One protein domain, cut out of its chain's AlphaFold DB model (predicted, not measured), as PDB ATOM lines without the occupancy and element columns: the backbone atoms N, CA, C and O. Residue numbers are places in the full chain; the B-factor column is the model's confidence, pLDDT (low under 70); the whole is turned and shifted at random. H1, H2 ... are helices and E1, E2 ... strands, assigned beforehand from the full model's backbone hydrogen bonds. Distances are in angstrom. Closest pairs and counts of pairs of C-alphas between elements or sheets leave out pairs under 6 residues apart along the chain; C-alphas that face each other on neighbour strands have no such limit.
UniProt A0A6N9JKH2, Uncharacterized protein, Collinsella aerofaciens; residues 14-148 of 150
ATOM      1  N   GLU A  14     -22.028  13.454 -45.863       92.44
ATOM      2  CA  GLU A  14     -22.217  11.996 -45.878       92.44
ATOM      3  C   GLU A  14     -21.578  11.355 -47.111       92.44
ATOM      4  O   GLU A  14     -20.953  10.303 -47.023       92.44
ATOM      5  N   ARG A  15     -21.693  12.006 -48.276       93.81
ATOM      6  CA  ARG A  15     -21.045  11.545 -49.506       93.81
ATOM      7  C   ARG A  15     -19.525  11.655 -49.417       93.81
ATOM      8  O   ARG A  15     -18.830  10.718 -49.807       93.81
ATOM      9  N   ALA A  16     -19.013  12.800 -48.975       95.50
ATOM     10  CA  ALA A  16     -17.578  13.062 -48.922       95.50
ATOM     11  C   ALA A  16     -16.874  12.237 -47.823       95.50
ATOM     12  O   ALA A  16     -15.742  11.797 -48.017       95.50
ATOM     13  N   GLU A  17     -17.569  11.937 -46.722       96.12
ATOM     14  CA  GLU A  17     -17.087  11.129 -45.595       96.12
ATOM     15  C   GLU A  17     -16.670   9.719 -46.027       96.12
ATOM     16  O   GLU A  17     -15.738   9.150 -45.461       96.12
ATOM     17  N   LEU A  18     -17.304   9.185 -47.077       96.69
ATOM     18  CA  LEU A  18     -16.995   7.870 -47.632       96.69
ATOM     19  C   LEU A  18     -15.663   7.813 -48.377       96.69
ATOM     20  O   LEU A  18     -15.271   6.725 -48.776       96.69
ATOM     21  N   TYR A  19     -14.968   8.927 -48.600       97.94
ATOM     22  CA  TYR A  19     -13.675   8.939 -49.277       97.94
ATOM     23  C   TYR A  19     -12.522   8.991 -48.265       97.94
ATOM     24  O   TYR A  19     -12.605   9.630 -47.220       97.94
ATOM     25  N   GLY A  20     -11.426   8.296 -48.576       97.56
ATOM     26  CA  GLY A  20     -10.181   8.285 -47.799       97.56
ATOM     27  C   GLY A  20     -10.183   7.389 -46.556       97.56
ATOM     28  O   GLY A  20      -9.126   7.171 -45.976       97.56
ATOM     29  N   LYS A  21     -11.331   6.835 -46.167       97.94
ATOM     30  CA  LYS A  21     -11.483   5.938 -45.008       97.94
ATOM     31  C   LYS A  21     -10.815   4.575 -45.221       97.94
ATOM     32  O   LYS A  21     -10.557   4.220 -46.371       97.94
ATOM     33  N   PRO A  22     -10.508   3.800 -44.168       97.50
ATOM     34  CA  PRO A  22      -9.796   2.537 -44.323       97.50
ATOM     35  C   PRO A  22     -10.592   1.507 -45.127       97.50
ATOM     36  O   PRO A  22     -11.827   1.481 -45.125       97.50
ATOM     37  N   HIS A  23      -9.865   0.626 -45.811       97.44
ATOM     38  CA  HIS A  23     -10.451  -0.536 -46.469       97.44
ATOM     39  C   HIS A  23     -10.968  -1.566 -45.450       97.44
ATOM     40  O   HIS A  23     -10.607  -1.551 -44.272       97.44
ATOM     41  N   LEU A  24     -11.775  -2.517 -45.927       96.75
ATOM     42  CA  LEU A  24     -12.183  -3.685 -45.152       96.75
ATOM     43  C   LEU A  24     -11.878  -4.957 -45.941       96.75
ATOM     44  O   LEU A  24     -12.646  -5.386 -46.807       96.75
ATOM     45  N   GLY A  25     -10.723  -5.552 -45.645       96.00
ATOM     46  CA  GLY A  25     -10.306  -6.815 -46.245       96.00
ATOM     47  C   GLY A  25     -10.031  -6.753 -47.746       96.00
ATOM     48  O   GLY A  25     -10.107  -7.776 -48.416       96.00
ATOM     49  N   ALA A  26      -9.753  -5.569 -48.283       97.19
ATOM     50  CA  ALA A  26      -9.371  -5.344 -49.668       97.19
ATOM     51  C   ALA A  26      -8.327  -4.225 -49.731       97.19
ATOM     52  O   ALA A  26      -8.125  -3.511 -48.751       97.19
ATOM     53  N   ARG A  27      -7.674  -4.057 -50.877       96.19
ATOM     54  CA  ARG A  27      -6.775  -2.924 -51.129       96.19
ATOM     55  C   ARG A  27      -6.701  -2.587 -52.607       96.19
ATOM     56  O   ARG A  27      -6.996  -3.430 -53.456       96.19
ATOM     57  N   TYR A  28      -6.263  -1.369 -52.905       95.69
ATOM     58  CA  TYR A  28      -5.718  -1.050 -54.221       95.69
ATOM     59  C   TYR A  28      -4.308  -1.634 -54.342       95.69
ATOM     60  O   TYR A  28      -3.553  -1.611 -53.372       95.69
ATOM     61  N   THR A  29      -3.959  -2.159 -55.513       90.38
ATOM     62  CA  THR A  29      -2.608  -2.674 -55.789       90.38
ATOM     63  C   THR A  29      -1.800  -1.627 -56.548       90.38
ATOM     64  O   THR A  29      -0.873  -1.046 -55.994       90.38
ATOM     65  N   HIS A  30      -2.216  -1.307 -57.775       84.81
ATOM     66  CA  HIS A  30      -1.629  -0.254 -58.604       84.81
ATOM     67  C   HIS A  30      -2.707   0.452 -59.431       84.81
ATOM     68  O   HIS A  30      -3.595  -0.196 -59.986       84.81
ATOM     69  N   ASP A  31      -2.617   1.783 -59.525       81.94
ATOM     70  CA  ASP A  31      -3.575   2.639 -60.239       81.94
ATOM     71  C   ASP A  31      -5.040   2.317 -59.871       81.94
ATOM     72  O   ASP A  31      -5.499   2.598 -58.757       81.94
ATOM     73  N   THR A  32      -5.787   1.712 -60.791       82.94
ATOM     74  CA  THR A  32      -7.206   1.387 -60.662       82.94
ATOM     75  C   THR A  32      -7.460  -0.071 -60.293       82.94
ATOM     76  O   THR A  32      -8.607  -0.411 -59.998       82.94
ATOM     77  N   ALA A  33      -6.421  -0.910 -60.255       92.12
ATOM     78  CA  ALA A  33      -6.518  -2.311 -59.875       92.12
ATOM     79  C   ALA A  33      -6.649  -2.486 -58.356       92.12
ATOM     80  O   ALA A  33      -6.151  -1.688 -57.555       92.12
ATOM     81  N   TYR A  34      -7.349  -3.544 -57.962       95.44
ATOM     82  CA  TYR A  34      -7.635  -3.859 -56.571       95.44
ATOM     83  C   TYR A  34      -7.832  -5.356 -56.365       95.44
ATOM     84  O   TYR A  34      -8.216  -6.078 -57.284       95.44
ATOM     85  N   GLU A  35      -7.624  -5.806 -55.131       96.38
ATOM     86  CA  GLU A  35      -7.728  -7.213 -54.749       96.38
ATOM     87  C   GLU A  35      -8.305  -7.381 -53.335       96.38
ATOM     88  O   GLU A  35      -8.171  -6.479 -52.497       96.38
ATOM     89  N   PRO A  36      -8.968  -8.515 -53.047       96.31
ATOM     90  CA  PRO A  36      -9.329  -8.874 -51.686       96.31
ATOM     91  C   PRO A  36      -8.070  -9.313 -50.927       96.31
ATOM     92  O   PRO A  36      -7.273 -10.099 -51.425       96.31
ATOM     93  N   THR A  37      -7.918  -8.842 -49.695       96.25
ATOM     94  CA  THR A  37      -6.837  -9.228 -48.775       96.25
ATOM     95  C   THR A  37      -7.296 -10.224 -47.711       96.25
ATOM     96  O   THR A  37      -6.485 -10.712 -46.932       96.25
ATOM     97  N   GLN A  38      -8.588 -10.564 -47.683       95.19
ATOM     98  CA  GLN A  38      -9.145 -11.576 -46.789       95.19
ATOM     99  C   GLN A  38     -10.047 -12.566 -47.534       95.19
ATOM    100  O   GLN A  38     -10.734 -12.223 -48.497       95.19
ATOM    101  N   ALA A  39     -10.112 -13.801 -47.032       96.81
ATOM    102  CA  ALA A  39     -10.920 -14.863 -47.632       96.81
ATOM    103  C   ALA A  39     -12.422 -14.764 -47.312       96.81
ATOM    104  O   ALA A  39     -13.230 -15.444 -47.950       96.81
ATOM    105  N   ARG A  40     -12.821 -13.964 -46.314       97.81
ATOM    106  CA  ARG A  40     -14.202 -13.881 -45.813       97.81
ATOM    107  C   ARG A  40     -14.849 -12.531 -46.118       97.81
ATOM    108  O   ARG A  40     -14.209 -11.492 -46.117       97.81
ATOM    109  N   CYS A  41     -16.146 -12.556 -46.379       97.62
ATOM    110  CA  CYS A  41     -16.971 -11.396 -46.654       97.62
ATOM    111  C   CYS A  41     -17.016 -10.503 -45.420       97.62
ATOM    112  O   CYS A  41     -17.406 -10.958 -44.342       97.62
ATOM    113  N   ALA A  42     -16.709  -9.227 -45.632       96.00
ATOM    114  CA  ALA A  42     -16.780  -8.172 -44.639       96.00
ATOM    115  C   ALA A  42     -18.121  -8.140 -43.906       96.00
ATOM    116  O   ALA A  42     -18.168  -7.829 -42.732       96.00
ATOM    117  N   VAL A  43     -19.224  -8.472 -44.572       96.75
ATOM    118  CA  VAL A  43     -20.565  -8.342 -43.992       96.75
ATOM    119  C   VAL A  43     -21.005  -9.642 -43.322       96.75
ATOM    120  O   VAL A  43     -21.282  -9.658 -42.129       96.75
ATOM    121  N   CYS A  44     -21.037 -10.748 -44.068       96.31
ATOM    122  CA  CYS A  44     -21.697 -11.984 -43.628       96.31
ATOM    123  C   CYS A  44     -20.755 -13.161 -43.329       96.31
ATOM    124  O   CYS A  44     -21.230 -14.262 -43.064       96.31
ATOM    125  N   GLY A  45     -19.433 -12.996 -43.457       96.25
ATOM    126  CA  GLY A  45     -18.449 -14.040 -43.134       96.25
ATOM    127  C   GLY A  45     -18.353 -15.229 -44.106       96.25
ATOM    128  O   GLY A  45     -17.445 -16.054 -43.957       96.25
ATOM    129  N   ARG A  46     -19.233 -15.320 -45.120       97.69
ATOM    130  CA  ARG A  46     -19.114 -16.267 -46.257       97.69
ATOM    131  C   ARG A  46     -17.851 -15.986 -47.075       97.69
ATOM    132  O   ARG A  46     -17.275 -14.919 -46.931       97.69
ATOM    133  N   ARG A  47     -17.433 -16.880 -47.976       97.81
ATOM    134  CA  ARG A  47     -16.258 -16.645 -48.839       97.81
ATOM    135  C   ARG A  47     -16.381 -15.323 -49.617       97.81
ATOM    136  O   ARG A  47     -17.388 -15.101 -50.291       97.81
ATOM    137  N   ALA A  48     -15.376 -14.457 -49.508       97.69
ATOM    138  CA  ALA A  48     -15.254 -13.264 -50.337       97.69
ATOM    139  C   ALA A  48     -14.852 -13.663 -51.761       97.69
ATOM    140  O   ALA A  48     -14.029 -14.556 -51.963       97.69
ATOM    141  N   SER A  49     -15.457 -13.006 -52.742       96.56
ATOM    142  CA  SER A  49     -15.250 -13.289 -54.165       96.56
ATOM    143  C   SER A  49     -15.000 -12.035 -54.995       96.56
ATOM    144  O   SER A  49     -14.687 -12.155 -56.175       96.56
ATOM    145  N   ASN A  50     -15.183 -10.839 -54.428       97.00
ATOM    146  CA  ASN A  50     -15.020  -9.585 -55.155       97.00
ATOM    147  C   ASN A  50     -14.721  -8.407 -54.208       97.00
ATOM    148  O   ASN A  50     -14.990  -8.487 -53.007       97.00
ATOM    149  N   CYS A  51     -14.224  -7.303 -54.766       97.12
ATOM    150  CA  CYS A  51     -14.047  -6.027 -54.077       97.12
ATOM    151  C   CYS A  51     -15.148  -5.045 -54.476       97.12
ATOM    152  O   CYS A  51     -15.532  -4.955 -55.640       97.12
ATOM    153  N   HIS A  52     -15.631  -4.268 -53.516       97.12
ATOM    154  CA  HIS A  52     -16.694  -3.295 -53.728       97.12
ATOM    155  C   HIS A  52     -16.247  -1.898 -53.295       97.12
ATOM    156  O   HIS A  52     -15.795  -1.724 -52.165       97.12
ATOM    157  N   HIS A  53     -16.406  -0.907 -54.174       96.56
ATOM    158  CA  HIS A  53     -16.212   0.503 -53.831       96.56
ATOM    159  C   HIS A  53     -17.349   0.984 -52.936       96.56
ATOM    160  O   HIS A  53     -18.503   0.930 -53.346       96.56
ATOM    161  N   VAL A  54     -17.036   1.482 -51.743       96.12
ATOM    162  CA  VAL A  54     -18.070   1.931 -50.797       96.12
ATOM    163  C   VAL A  54     -18.801   3.169 -51.320       96.12
ATOM    164  O   VAL A  54     -20.027   3.180 -51.408       96.12
ATOM    165  N   ALA A  55     -18.056   4.197 -51.732       94.88
ATOM    166  CA  ALA A  55     -18.625   5.323 -52.459       94.88
ATOM    167  C   ALA A  55     -19.000   4.906 -53.889       94.88
ATOM    168  O   ALA A  55     -18.231   4.215 -54.570       94.88
ATOM    169  N   ARG A  56     -20.170   5.357 -54.359       89.75
ATOM    170  CA  ARG A  56     -20.691   5.011 -55.689       89.75
ATOM    171  C   ARG A  56     -19.746   5.514 -56.777       89.75
ATOM    172  O   ARG A  56     -19.363   6.678 -56.780       89.75
ATOM    173  N   ARG A  57     -19.432   4.678 -57.771       85.81
ATOM    174  CA  ARG A  57     -18.511   5.068 -58.859       85.81
ATOM    175  C   ARG A  57     -19.000   6.278 -59.663       85.81
ATOM    176  O   ARG A  57     -18.176   7.069 -60.111       85.81
ATOM    177  N   SER A  58     -20.317   6.444 -59.814       88.75
ATOM    178  CA  SER A  58     -20.925   7.592 -60.505       88.75
ATOM    179  C   SER A  58     -20.698   8.929 -59.793       88.75
ATOM    180  O   SER A  58     -20.872   9.978 -60.401       88.75
ATOM    181  N   TRP A  59     -20.276   8.915 -58.527       90.38
ATOM    182  CA  TRP A  59     -19.920  10.121 -57.783       90.38
ATOM    183  C   TRP A  59     -18.519  10.647 -58.101       90.38
ATOM    184  O   TRP A  59     -18.183  11.749 -57.674       90.38
ATOM    185  N   GLY A  60     -17.723   9.902 -58.864       88.12
ATOM    186  CA  GLY A  60     -16.347  10.252 -59.194       88.12
ATOM    187  C   GLY A  60     -15.336   9.355 -58.487       88.12
ATOM    188  O   GLY A  60     -15.598   8.780 -57.427       88.12
ATOM    189  N   LYS A  61     -14.160   9.213 -59.112       89.19
ATOM    190  CA  LYS A  61     -13.084   8.329 -58.638       89.19
ATOM    191  C   LYS A  61     -12.415   8.852 -57.365       89.19
ATOM    192  O   LYS A  61     -12.039   8.046 -56.512       89.19
ATOM    193  N   THR A  62     -12.275  10.171 -57.255       94.75
ATOM    194  CA  THR A  62     -11.646  10.845 -56.120       94.75
ATOM    195  C   THR A  62     -12.505  11.990 -55.599       94.75
ATOM    196  O   THR A  62     -13.353  12.535 -56.309       94.75
ATOM    197  N   PHE A  63     -12.261  12.342 -54.343       96.12
ATOM    198  CA  PHE A  63     -12.694  13.569 -53.701       96.12
ATOM    199  C   PHE A  63     -11.441  14.333 -53.267       96.12
ATOM    200  O   PHE A  63     -10.635  13.823 -52.490       96.12
ATOM    201  N   ARG A  64     -11.264  15.551 -53.785       96.44
ATOM    202  CA  ARG A  64     -10.125  16.406 -53.435       96.44
ATOM    203  C   ARG A  64     -10.468  17.242 -52.209       96.44
ATOM    204  O   ARG A  64     -11.229  18.202 -52.334       96.44
ATOM    205  N   LEU A  65      -9.877  16.893 -51.072       96.56
ATOM    206  CA  LEU A  65      -9.962  17.660 -49.836       96.56
ATOM    207  C   LEU A  65      -8.885  18.752 -49.846       96.56
ATOM    208  O   LEU A  65      -7.699  18.453 -49.980       96.56
ATOM    209  N   VAL A  66      -9.301  20.011 -49.721       94.88
ATOM    210  CA  VAL A  66      -8.413  21.181 -49.657       94.88
ATOM    211  C   VAL A  66      -8.640  21.869 -48.321       94.88
ATOM    212  O   VAL A  66      -9.760  22.263 -48.012       94.88
ATOM    213  N   THR A  67      -7.577  22.007 -47.535       93.31
ATOM    214  CA  THR A  67      -7.612  22.628 -46.205       93.31
ATOM    215  C   THR A  67      -6.394  23.533 -46.026       93.31
ATOM    216  O   THR A  67      -5.478  23.521 -46.850       93.31
ATOM    217  N   LEU A  68      -6.336  24.264 -44.911       91.38
ATOM    218  CA  LEU A  68      -5.134  25.008 -44.523       91.38
ATOM    219  C   LEU A  68      -3.931  24.094 -44.232       91.38
ATOM    220  O   LEU A  68      -2.794  24.530 -44.365       91.38
ATOM    221  N   ASN A  69      -4.170  22.829 -43.873       93.56
ATOM    222  CA  ASN A  69      -3.119  21.871 -43.531       93.56
ATOM    223  C   ASN A  69      -2.593  21.076 -44.734       93.56
ATOM    224  O   ASN A  69      -1.645  20.305 -44.580       93.56
ATOM    225  N   GLY A  70      -3.193  21.234 -45.918       95.44
ATOM    226  CA  GLY A  70      -2.764  20.535 -47.126       95.44
ATOM    227  C   GLY A  70      -3.888  20.187 -48.097       95.44
ATOM    228  O   GLY A  70      -5.050  20.581 -47.940       95.44
ATOM    229  N   VAL A  71      -3.504  19.434 -49.129       96.31
ATOM    230  CA  VAL A  71      -4.379  18.967 -50.207       96.31
ATOM    231  C   VAL A  71      -4.230  17.459 -50.356       96.31
ATOM    232  O   VAL A  71      -3.120  16.972 -50.561       96.31
ATOM    233  N   TRP A  72      -5.348  16.735 -50.328       97.19
ATOM    234  CA  TRP A  72      -5.370  15.280 -50.473       97.19
ATOM    235  C   TRP A  72      -6.392  14.837 -51.518       97.19
ATOM    236  O   TRP A  72      -7.545  15.267 -51.506       97.19
ATOM    237  N   GLU A  73      -5.976  13.933 -52.403       96.25
ATOM    238  CA  GLU A  73      -6.871  13.193 -53.294       96.25
ATOM    239  C   GLU A  73      -7.335  11.921 -52.582       96.25
ATOM    240  O   GLU A  73      -6.595  10.946 -52.445       96.25
ATOM    241  N   LEU A  74      -8.574  11.934 -52.100       97.06
ATOM    242  CA  LEU A  74      -9.170  10.830 -51.361       97.06
ATOM    243  C   LEU A  74      -9.908   9.904 -52.328       97.06
ATOM    244  O   LEU A  74     -10.650  10.369 -53.189       97.06
ATOM    245  N   ARG A  75      -9.746   8.585 -52.193       96.25
ATOM    246  CA  ARG A  75     -10.450   7.584 -53.016       96.25
ATOM    247  C   ARG A  75     -11.531   6.872 -52.216       96.25
ATOM    248  O   ARG A  75     -11.523   6.877 -50.990       96.25
ATOM    249  N   SER A  76     -12.455   6.233 -52.922       97.06
ATOM    250  CA  SER A  76     -13.419   5.321 -52.302       97.06
ATOM    251  C   SER A  76     -12.684   4.125 -51.668       97.06
ATOM    252  O   SER A  76     -11.857   3.514 -52.356       97.06
ATOM    253  N   PRO A  77     -12.958   3.759 -50.404       97.19
ATOM    254  CA  PRO A  77     -12.473   2.531 -49.801       97.19
ATOM    255  C   PRO A  77     -13.082   1.318 -50.493       97.19
ATOM    256  O   PRO A  77     -14.019   1.402 -51.290       97.19
ATOM    257  N   LEU A  78     -12.517   0.161 -50.171       97.50
ATOM    258  CA  LEU A  78     -12.837  -1.111 -50.796       97.50
ATOM    259  C   LEU A  78     -13.193  -2.104 -49.709       97.50
ATOM    260  O   LEU A  78     -12.438  -2.238 -48.745       97.50
ATOM    261  N   PHE A  79     -14.297  -2.820 -49.895       97.94
ATOM    262  CA  PHE A  79     -14.688  -3.939 -49.045       97.94
ATOM    263  C   PHE A  79     -14.579  -5.255 -49.813       97.94
ATOM    264  O   PHE A  79     -15.087  -5.357 -50.932       97.94
ATOM    265  N   ALA A  80     -13.978  -6.280 -49.209       98.06
ATOM    266  CA  ALA A  80     -14.053  -7.644 -49.728       98.06
ATOM    267  C   ALA A  80     -15.396  -8.277 -49.370       98.06
ATOM    268  O   ALA A  80     -15.705  -8.515 -48.200       98.06
ATOM    269  N   LEU A  81     -16.200  -8.574 -50.388       98.25
ATOM    270  CA  LEU A  81     -17.569  -9.054 -50.245       98.25
ATOM    271  C   LEU A  81     -17.780 -10.385 -50.968       98.25
ATOM    272  O   LEU A  81     -17.056 -10.747 -51.897       98.25
ATOM    273  N   CYS A  82     -18.800 -11.124 -50.534       98.38
ATOM    274  CA  CYS A  82     -19.327 -12.247 -51.301       98.38
ATOM    275  C   CYS A  82     -20.258 -11.754 -52.417       98.38
ATOM    276  O   CYS A  82     -20.989 -10.771 -52.246       98.38
ATOM    277  N   GLY A  83     -20.266 -12.493 -53.522       97.44
ATOM    278  CA  GLY A  83     -21.006 -12.148 -54.730       97.44
ATOM    279  C   GLY A  83     -20.270 -11.145 -55.620       97.44
ATOM    280  O   GLY A  83     -19.151 -10.722 -55.330       97.44
ATOM    281  N   SER A  84     -20.902 -10.823 -56.742       95.06
ATOM    282  CA  SER A  84     -20.446  -9.880 -57.766       95.06
ATOM    283  C   SER A  84     -21.661  -9.330 -58.517       95.06
ATOM    284  O   SER A  84     -22.679 -10.026 -58.630       95.06
ATOM    285  N   GLY A  85     -21.577  -8.097 -59.019       91.19
ATOM    286  CA  GLY A  85     -22.702  -7.435 -59.682       91.19
ATOM    287  C   GLY A  85     -23.903  -7.344 -58.742       91.19
ATOM    288  O   GLY A  85     -23.820  -6.723 -57.692       91.19
ATOM    289  N   THR A  86     -25.007  -8.008 -59.071       94.50
ATOM    290  CA  THR A  86     -26.252  -7.982 -58.282       94.50
ATOM    291  C   THR A  86     -26.379  -9.122 -57.264       94.50
ATOM    292  O   THR A  86     -27.420  -9.273 -56.632       94.50
ATOM    293  N   THR A  87     -25.334  -9.931 -57.057       97.69
ATOM    294  CA  THR A  87     -25.390 -11.111 -56.174       97.69
ATOM    295  C   THR A  87     -24.683 -10.898 -54.835       97.69
ATOM    296  O   THR A  87     -23.740 -10.114 -54.718       97.69
ATOM    297  N   GLY A  88     -25.101 -11.643 -53.807       97.62
ATOM    298  CA  GLY A  88     -24.457 -11.645 -52.488       97.62
ATOM    299  C   GLY A  88     -24.552 -10.307 -51.745       97.62
ATOM    300  O   GLY A  88     -25.437  -9.496 -52.001       97.62
ATOM    301  N   CYS A  89     -23.642 -10.076 -50.793       97.94
ATOM    302  CA  CYS A  89     -23.573  -8.782 -50.099       97.94
ATOM    303  C   CYS A  89     -23.112  -7.662 -51.036       97.94
ATOM    304  O   CYS A  89     -23.497  -6.519 -50.830       97.94
ATOM    305  N   HIS A  90     -22.345  -7.994 -52.081       97.88
ATOM    306  CA  HIS A  90     -21.985  -7.052 -53.137       97.88
ATOM    307  C   HIS A  90     -23.241  -6.461 -53.804       97.88
ATOM    308  O   HIS A  90     -23.392  -5.246 -53.855       97.88
ATOM    309  N   GLY A  91     -24.178  -7.311 -54.234       97.25
ATOM    310  CA  GLY A  91     -25.446  -6.879 -54.824       97.25
ATOM    311  C   GLY A  91     -26.309  -6.043 -53.887       97.25
ATOM    312  O   GLY A  91     -26.895  -5.056 -54.321       97.25
ATOM    313  N   LYS A  92     -26.314  -6.381 -52.591       97.31
ATOM    314  CA  LYS A  92     -27.064  -5.622 -51.583       97.31
ATOM    315  C   LYS A  92     -26.571  -4.182 -51.399       97.31
ATOM    316  O   LYS A  92     -27.351  -3.316 -51.031       97.31
ATOM    317  N   PHE A  93     -25.290  -3.893 -51.629       96.88
ATOM    318  CA  PHE A  93     -24.832  -2.500 -51.627       96.88
ATOM    319  C   PHE A  93     -25.317  -1.736 -52.865       96.88
ATOM    320  O   PHE A  93     -25.682  -0.566 -52.753       96.88
ATOM    321  N   HIS A  94     -25.368  -2.386 -54.035       95.50
ATOM    322  CA  HIS A  94     -25.874  -1.751 -55.261       95.50
ATOM    323  C   HIS A  94     -27.377  -1.482 -55.215       95.50
ATOM    324  O   HIS A  94     -27.811  -0.435 -55.689       95.50
ATOM    325  N   ASP A  95     -28.166  -2.396 -54.642       94.81
ATOM    326  CA  ASP A  95     -29.626  -2.256 -54.548       94.81
ATOM    327  C   ASP A  95     -30.102  -1.422 -53.343       94.81
ATOM    328  O   ASP A  95     -31.301  -1.208 -53.171       94.81
ATOM    329  N   GLY A  96     -29.173  -0.934 -52.510       93.94
ATOM    330  CA  GLY A  96     -29.474  -0.166 -51.299       93.94
ATOM    331  C   GLY A  96     -29.946  -1.008 -50.109       93.94
ATOM    332  O   GLY A  96     -30.335  -0.455 -49.085       93.94
ATOM    333  N   GLY A  97     -29.903  -2.338 -50.201       96.50
ATOM    334  CA  GLY A  97     -30.182  -3.256 -49.102       96.50
ATOM    335  C   GLY A  97     -29.111  -3.290 -48.009       96.50
ATOM    336  O   GLY A  97     -29.390  -3.822 -46.935       96.50
ATOM    337  N   LEU A  98     -27.917  -2.757 -48.283       97.69
ATOM    338  CA  LEU A  98     -26.859  -2.458 -47.320       97.69
ATOM    339  C   LEU A  98     -26.332  -1.038 -47.555       97.69
ATOM    340  O   LEU A  98     -26.060  -0.647 -48.692       97.69
ATOM    341  N   ARG A  99     -26.121  -0.296 -46.469       96.75
ATOM    342  CA  ARG A  99     -25.472   1.020 -46.457       96.75
ATOM    343  C   ARG A  99     -24.297   0.977 -45.491       96.75
ATOM    344  O   ARG A  99     -24.408   0.369 -44.438       96.75
ATOM    345  N   ALA A 100     -23.184   1.596 -45.864       97.44
ATOM    346  CA  ALA A 100     -22.026   1.738 -44.992       97.44
ATOM    347  C   ALA A 100     -21.811   3.209 -44.659       97.44
ATOM    348  O   ALA A 100     -21.937   4.065 -45.536       97.44
ATOM    349  N   GLU A 101     -21.451   3.469 -43.413       97.25
ATOM    350  CA  GLU A 101     -21.119   4.787 -42.892       97.25
ATOM    351  C   GLU A 101     -19.864   4.685 -42.040       97.25
ATOM    352  O   GLU A 101     -19.674   3.714 -41.304       97.25
ATOM    353  N   TRP A 102     -18.989   5.678 -42.164       97.81
ATOM    354  CA  TRP A 102     -17.883   5.819 -41.234       97.81
ATOM    355  C   TRP A 102     -18.367   6.607 -40.027       97.81
ATOM    356  O   TRP A 102     -18.836   7.736 -40.173       97.81
ATOM    357  N   VAL A 103     -18.233   6.013 -38.849       97.44
ATOM    358  CA  VAL A 103     -18.602   6.636 -37.585       97.44
ATOM    359  C   VAL A 103     -17.326   6.998 -36.843       97.44
ATOM    360  O   VAL A 103     -16.525   6.132 -36.493       97.44
ATOM    361  N   TRP A 104     -17.130   8.292 -36.607       97.38
ATOM    362  CA  TRP A 104     -16.056   8.789 -35.755       97.38
ATOM    363  C   TRP A 104     -16.378   8.508 -34.288       97.38
ATOM    364  O   TRP A 104     -17.485   8.781 -33.829       97.38
ATOM    365  N   ARG A 105     -15.398   8.013 -33.525       96.44
ATOM    366  CA  ARG A 105     -15.552   7.774 -32.079       96.44
ATOM    367  C   ARG A 105     -15.687   9.072 -31.289       96.44
ATOM    368  O   ARG A 105     -16.310   9.085 -30.233       96.44
ATOM    369  N   THR A 106     -15.087  10.159 -31.776       97.12
ATOM    370  CA  THR A 106     -15.134  11.474 -31.128       97.12
ATOM    371  C   THR A 106     -15.312  12.587 -32.156       97.12
ATOM    372  O   THR A 106     -14.860  12.481 -33.297       97.12
ATOM    373  N   GLY A 107     -15.922  13.698 -31.731       96.56
ATOM    374  CA  GLY A 107     -16.003  14.907 -32.556       96.56
ATOM    375  C   GLY A 107     -14.630  15.514 -32.871       96.56
ATOM    376  O   GLY A 107     -14.452  16.073 -33.946       96.56
ATOM    377  N   ALA A 108     -13.645  15.345 -31.981       97.00
ATOM    378  CA  ALA A 108     -12.276  15.818 -32.196       97.00
ATOM    379  C   ALA A 108     -11.561  15.048 -33.320       97.00
ATOM    380  O   ALA A 108     -10.841  15.646 -34.115       97.00
ATOM    381  N   ALA A 109     -11.784  13.735 -33.432       97.25
ATOM    382  CA  ALA A 109     -11.253  12.947 -34.543       97.25
ATOM    383  C   ALA A 109     -11.889  13.347 -35.884       97.25
ATOM    384  O   ALA A 109     -11.191  13.504 -36.886       97.25
ATOM    385  N   GLU A 110     -13.208  13.566 -35.884       97.62
ATOM    386  CA  GLU A 110     -13.931  14.096 -37.042       97.62
ATOM    387  C   GLU A 110     -13.366  15.463 -37.474       97.62
ATOM    388  O   GLU A 110     -13.081  15.677 -38.653       97.62
ATOM    389  N   GLU A 111     -13.139  16.369 -36.520       96.69
ATOM    390  CA  GLU A 111     -12.514  17.674 -36.757       96.69
ATOM    391  C   GLU A 111     -11.111  17.557 -37.344       96.69
ATOM    392  O   GLU A 111     -10.775  18.217 -38.332       96.69
ATOM    393  N   ALA A 112     -10.283  16.697 -36.754       96.88
ATOM    394  CA  ALA A 112      -8.913  16.485 -37.189       96.88
ATOM    395  C   ALA A 112      -8.857  15.935 -38.622       96.88
ATOM    396  O   ALA A 112      -7.976  16.322 -39.390       96.88
ATOM    397  N   TRP A 113      -9.808  15.084 -39.019       97.50
ATOM    398  CA  TRP A 113      -9.929  14.624 -40.402       97.50
ATOM    399  C   TRP A 113     -10.290  15.759 -41.359       97.50
ATOM    400  O   TRP A 113      -9.587  15.985 -42.345       97.50
ATOM    401  N   TRP A 114     -11.368  16.495 -41.069       96.75
ATOM    402  CA  TRP A 114     -11.884  17.532 -41.969       96.75
ATOM    403  C   TRP A 114     -10.997  18.776 -42.047       96.75
ATOM    404  O   TRP A 114     -10.978  19.447 -43.078       96.75
ATOM    405  N   SER A 115     -10.213  19.049 -41.006       95.62
ATOM    406  CA  SER A 115      -9.152  20.063 -41.030       95.62
ATOM    407  C   SER A 115      -7.882  19.591 -41.738       95.62
ATOM    408  O   SER A 115      -7.001  20.408 -41.993       95.62
ATOM    409  N   GLY A 116      -7.750  18.298 -42.053       96.38
ATOM    410  CA  GLY A 116      -6.548  17.712 -42.644       96.38
ATOM    411  C   GLY A 116      -5.414  17.437 -41.652       96.38
ATOM    412  O   GLY A 116      -4.396  16.877 -42.053       96.38
ATOM    413  N   THR A 117      -5.566  17.775 -40.366       96.94
ATOM    414  CA  THR A 117      -4.565  17.482 -39.328       96.94
ATOM    415  C   THR A 117      -4.291  15.983 -39.234       96.94
ATOM    416  O   THR A 117      -3.139  15.568 -39.318       96.94
ATOM    417  N   LEU A 118      -5.342  15.160 -39.159       97.00
ATOM    418  CA  LEU A 118      -5.207  13.704 -39.054       97.00
ATOM    419  C   LEU A 118      -4.571  13.099 -40.316       97.00
ATOM    420  O   LEU A 118      -3.786  12.162 -40.235       97.00
ATOM    421  N   LEU A 119      -4.858  13.680 -41.485       97.00
ATOM    422  CA  LEU A 119      -4.334  13.237 -42.782       97.00
ATOM    423  C   LEU A 119      -2.834  13.511 -42.985       97.00
ATOM    424  O   LEU A 119      -2.244  12.994 -43.937       97.00
ATOM    425  N   ARG A 120      -2.211  14.325 -42.124       96.00
ATOM    426  CA  ARG A 120      -0.752  14.504 -42.110       96.00
ATOM    427  C   ARG A 120      -0.026  13.325 -41.472       96.00
ATOM    428  O   ARG A 120       1.110  13.056 -41.849       96.00
ATOM    429  N   GLU A 121      -0.669  12.660 -40.520       96.44
ATOM    430  CA  GLU A 121      -0.100  11.537 -39.769       96.44
ATOM    431  C   GLU A 121      -0.544  10.202 -40.367       96.44
ATOM    432  O   GLU A 121       0.267   9.300 -40.566       96.44
ATOM    433  N   TYR A 122      -1.820  10.113 -40.745       97.00
ATOM    434  CA  TYR A 122      -2.433   8.906 -41.273       97.00
ATOM    435  C   TYR A 122      -2.856   9.133 -42.725       97.00
ATOM    436  O   TYR A 122      -3.849   9.824 -42.980       97.00
ATOM    437  N   PRO A 123      -2.132   8.567 -43.707       94.94
ATOM    438  CA  PRO A 123      -2.469   8.765 -45.107       94.94
ATOM    439  C   PRO A 123      -3.855   8.175 -45.427       94.94
ATOM    440  O   PRO A 123      -4.354   7.304 -44.704       94.94
ATOM    441  N   PRO A 124      -4.485   8.599 -46.539       96.75
ATOM    442  CA  PRO A 124      -5.743   8.017 -46.987       96.75
ATOM    443  C   PRO A 124      -5.672   6.487 -47.034       96.75
ATOM    444  O   PRO A 124      -4.695   5.916 -47.516       96.75
ATOM    445  N   HIS A 125      -6.736   5.841 -46.566       97.12
ATOM    446  CA  HIS A 125      -6.865   4.394 -46.412       97.12
ATOM    447  C   HIS A 125      -5.969   3.740 -45.352       97.12
ATOM    448  O   HIS A 125      -5.984   2.509 -45.270       97.12
ATOM    449  N   SER A 126      -5.246   4.512 -44.530       96.62
ATOM    450  CA  SER A 126      -4.472   3.942 -43.424       96.62
ATOM    451  C   SER A 126      -5.370   3.080 -42.522       96.62
ATOM    452  O   SER A 126      -6.429   3.558 -42.104       96.62
ATOM    453  N   PRO A 127      -4.986   1.824 -42.219       95.81
ATOM    454  CA  PRO A 127      -5.731   0.978 -41.290       95.81
ATOM    455  C   PRO A 127      -5.766   1.563 -39.871       95.81
ATOM    456  O   PRO A 127      -6.739   1.339 -39.159       95.81
ATOM    457  N   ASP A 128      -4.789   2.381 -39.486       96.62
ATOM    458  CA  ASP A 128      -4.730   2.992 -38.151       96.62
ATOM    459  C   ASP A 128      -5.884   3.983 -37.913       96.62
ATOM    460  O   ASP A 128      -6.227   4.304 -36.780       96.62
ATOM    461  N   LEU A 129      -6.590   4.402 -38.974       97.12
ATOM    462  CA  LEU A 129      -7.813   5.199 -38.844       97.12
ATOM    463  C   LEU A 129      -8.904   4.499 -38.008       97.12
ATOM    464  O   LEU A 129      -9.780   5.179 -37.475       97.12
ATOM    465  N   TYR A 130      -8.858   3.169 -37.851       97.00
ATOM    466  CA  TYR A 130      -9.770   2.433 -36.963       97.00
ATOM    467  C   TYR A 130      -9.586   2.750 -35.465       97.00
ATOM    468  O   TYR A 130     -10.497   2.491 -34.674       97.00
ATOM    469  N   GLU A 131      -8.475   3.372 -35.062       96.25
ATOM    470  CA  GLU A 131      -8.321   3.921 -33.707       96.25
ATOM    471  C   GLU A 131      -9.309   5.075 -33.453       96.25
ATOM    472  O   GLU A 131      -9.789   5.279 -32.338       96.25
ATOM    473  N   PHE A 132      -9.689   5.794 -34.513       97.19
ATOM    474  CA  PHE A 132     -10.498   7.011 -34.450       97.19
ATOM    475  C   PHE A 132     -11.964   6.802 -34.834       97.19
ATOM    476  O   PHE A 132     -12.800   7.679 -34.601       97.19
ATOM    477  N   GLY A 133     -12.300   5.662 -35.432       97.31
ATOM    478  CA  GLY A 133     -13.632   5.393 -35.959       97.31
ATOM    479  C   GLY A 133     -13.840   3.942 -36.357       97.31
ATOM    480  O   GLY A 133     -12.985   3.082 -36.158       97.31
ATOM    481  N   TYR A 134     -15.010   3.660 -36.909       97.94
ATOM    482  CA  TYR A 134     -15.375   2.332 -37.379       97.94
ATOM    483  C   TYR A 134     -16.375   2.418 -38.526       97.94
ATOM    484  O   TYR A 134     -17.023   3.442 -38.745       97.94
ATOM    485  N   TRP A 135     -16.524   1.319 -39.262       98.12
ATOM    486  CA  TRP A 135     -17.598   1.188 -40.239       98.12
ATOM    487  C   TRP A 135     -18.855   0.644 -39.563       98.12
ATOM    488  O   TRP A 135     -18.839  -0.463 -39.022       98.12
ATOM    489  N   ALA A 136     -19.946   1.397 -39.645       97.88
ATOM    490  CA  ALA A 136     -21.294   0.910 -39.388       97.88
ATOM    491  C   ALA A 136     -21.910   0.472 -40.720       97.88
ATOM    492  O   ALA A 136     -21.962   1.249 -41.677       97.88
ATOM    493  N   ILE A 137     -22.328  -0.792 -40.817       97.94
ATOM    494  CA  ILE A 137     -23.017  -1.318 -41.999       97.94
ATOM    495  C   ILE A 137     -24.440  -1.688 -41.604       97.94
ATOM    496  O   ILE A 137     -24.641  -2.645 -40.862       97.94
ATOM    497  N   THR A 138     -25.418  -0.969 -42.139       98.00
ATOM    498  CA  THR A 138     -26.833  -1.131 -41.795       98.00
ATOM    499  C   THR A 138     -27.580  -1.813 -42.934       98.00
ATOM    500  O   THR A 138     -27.404  -1.457 -44.104       98.00
ATOM    501  N   ASP A 139     -28.412  -2.804 -42.615       96.12
ATOM    502  CA  ASP A 139     -29.324  -3.410 -43.586       96.12
ATOM    503  C   ASP A 139     -30.650  -2.640 -43.719       96.12
ATOM    504  O   ASP A 139     -30.941  -1.707 -42.972       96.12
ATOM    505  N   ARG A 140     -31.487  -3.035 -44.686       94.19
ATOM    506  CA  ARG A 140     -32.802  -2.405 -44.925       94.19
ATOM    507  C   ARG A 140     -33.785  -2.480 -43.749       94.19
ATOM    508  O   ARG A 140     -34.819  -1.824 -43.800       94.19
ATOM    509  N   TYR A 141     -33.506  -3.310 -42.749       93.62
ATOM    510  CA  TYR A 141     -34.325  -3.472 -41.551       93.62
ATOM    511  C   TYR A 141     -33.764  -2.682 -40.361       93.62
ATOM    512  O   TYR A 141     -34.357  -2.709 -39.289       93.62
ATOM    513  N   GLY A 142     -32.643  -1.977 -40.543       92.00
ATOM    514  CA  GLY A 142     -31.979  -1.225 -39.483       92.00
ATOM    515  C   GLY A 142     -31.008  -2.057 -38.646       92.00
ATOM    516  O   GLY A 142     -30.483  -1.538 -37.666       92.00
ATOM    517  N   ASN A 143     -30.737  -3.319 -39.004       94.62
ATOM    518  CA  ASN A 143     -29.747  -4.108 -38.274       94.62
ATOM    519  C   ASN A 143     -28.349  -3.593 -38.604       94.62
ATOM    520  O   ASN A 143     -27.962  -3.547 -39.776       94.62
ATOM    521  N   GLU A 144     -27.590  -3.246 -37.571       95.12
ATOM    522  CA  GLU A 144     -26.240  -2.719 -37.712       95.12
ATOM    523  C   GLU A 144     -25.179  -3.805 -37.507       95.12
ATOM    524  O   GLU A 144     -25.246  -4.640 -36.604       95.12
ATOM    525  N   ILE A 145     -24.168  -3.775 -38.369       96.06
ATOM    526  CA  ILE A 145     -22.976  -4.606 -38.306       96.06
ATOM    527  C   ILE A 145     -21.781  -3.670 -38.139       96.06
ATOM    528  O   ILE A 145     -21.391  -2.978 -39.081       96.06
ATOM    529  N   ILE A 146     -21.174  -3.694 -36.953       96.75
ATOM    530  CA  ILE A 146     -19.986  -2.896 -36.636       96.75
ATOM    531  C   ILE A 146     -18.726  -3.602 -37.141       96.75
ATOM    532  O   ILE A 146     -18.556  -4.826 -37.013       96.75
ATOM    533  N   ARG A 147     -17.839  -2.820 -37.758       95.19
ATOM    534  CA  ARG A 147     -16.538  -3.254 -38.257       95.19
ATOM    535  C   ARG A 147     -15.451  -2.296 -37.805       95.19
ATOM    536  O   ARG A 147     -15.288  -1.208 -38.350       95.19
ATOM    537  N   GLU A 148     -14.712  -2.764 -36.813       90.75
ATOM    538  CA  GLU A 148     -13.587  -2.103 -36.164       90.75
ATOM    539  C   GLU A 148     -12.384  -3.059 -36.111       90.75
ATOM    540  O   GLU A 148     -12.537  -4.272 -36.312       90.75
TER     541      GLU A 148
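Overview. This is residues 14 to 148 of the 150 residues of an uncharacterized protein of Collinsella aerofaciens (UniProt A0A6N9JKH2). The domain has two strand-built sides that stand opposite each other: on one side the hairpin E4 and E5, whose strand E5 runs on into E6 beside E3, and on the other the three-strand sheet E7 E8 E9. H2 bridges the two sides at one end, H3 and H4 lie at the other, H1 sits between E4 and E7, and the small hairpin E1 and E2 meets the pair E3 and E6 at residues 26 and 36. The 135 printed residues hold five named helices and nine named strands, in the order H1 E1 E2 E3 E4 E5 E6 H2 E7 H3 H4 H5 E8 E9, and the class is mixed, helices and strands. The sheet E7 E8 E9 and the pairs E1 and E2, E3 and E6, and E4 and E5 are antiparallel. The whole is compact, with a radius of gyration of the C-alphas of 14.5 A, and spans 43 by 33 by 25 A.

Arrangement. H1, residues 14 to 17, only grazes the sheet of E7, residues 98 to 104, E8, residues 133 to 139, and E9, residues 144 to 147; its closest C-alphas to E7 are those of Glu 17 and Trp 102, 6.9 A apart. E1, residues 26 to 28, and E2, residues 34 to 36, form a hairpin, with N 27 and O 35 3.0 A apart, within hydrogen-bond range. E3, residues 50 to 53, pairs with E6, residues 78 to 81, at 142 degrees between directions, N 52 and O 79 being 2.9 A apart. The closest C-alphas of E1 and E6 are those of Ala 26 and Ala 80, 5.2 A apart. E4, residues 62 to 67, and E5, residues 70 to 75, form a hairpin, with N 63 and O 74 2.8 A apart; E5 runs on into E6 across a break of 2 residues, at 22 degrees. H2, residues 88 to 94, has its closest C-alphas to E6 at His 90 and Leu 81, 5.6 A apart, and to E7 at Lys 92 and Leu 98, 5.3 A apart; it only grazes the three-strand sheet. H3, residues 107 to 114, and H4, residues 117 to 121, touch only at the corner, with the C-alphas of Ala 112 and Leu 118 closest at 5.0 A. H4 and E5 are near each other, with 7 pairs of C-alphas within 10 A, and so are E7 and H5, residues 127 to 131, with 5. In the sheet, E8 is the inner strand: N 101 and O 136 are 2.9 A apart, and N 145 and O 137 2.8 A. E6 and E7 are apart. In H2 and H3 every O i to N i+4 pair is within hydrogen-bond range; H4 and H5 each have 0 of 1, with 2 of 2 O i to N i+3 pairs, and H1 is too short for an O i to N i+4 pair.

Along the chain. H1 begins with C-alpha 14 at (-22.217, 11.996, -45.878). E4 is 15.9 A from first to last C-alpha and E5 16.2 A; E3 is 10.2 A and E6 9.3 A. H2 is 10.4 A long and H3 10.6 A. E7 is 19.4 A long, from C-alpha 98 at (-26.859, -2.458, -47.320), and E8 19.5 A. E9, 9.7 A long, ends with C-alpha 147 at (-16.538, -3.254, -38.257).

Size, cuts and confidence. The two C-alphas farthest apart are those of Arg 46 and Leu 68, 43.6 A. The printed part has no cut. The link from E2 to E3, residues 37 to 49, is long. The mean pLDDT of the printed part is 95.7, and no printed residue is under 70.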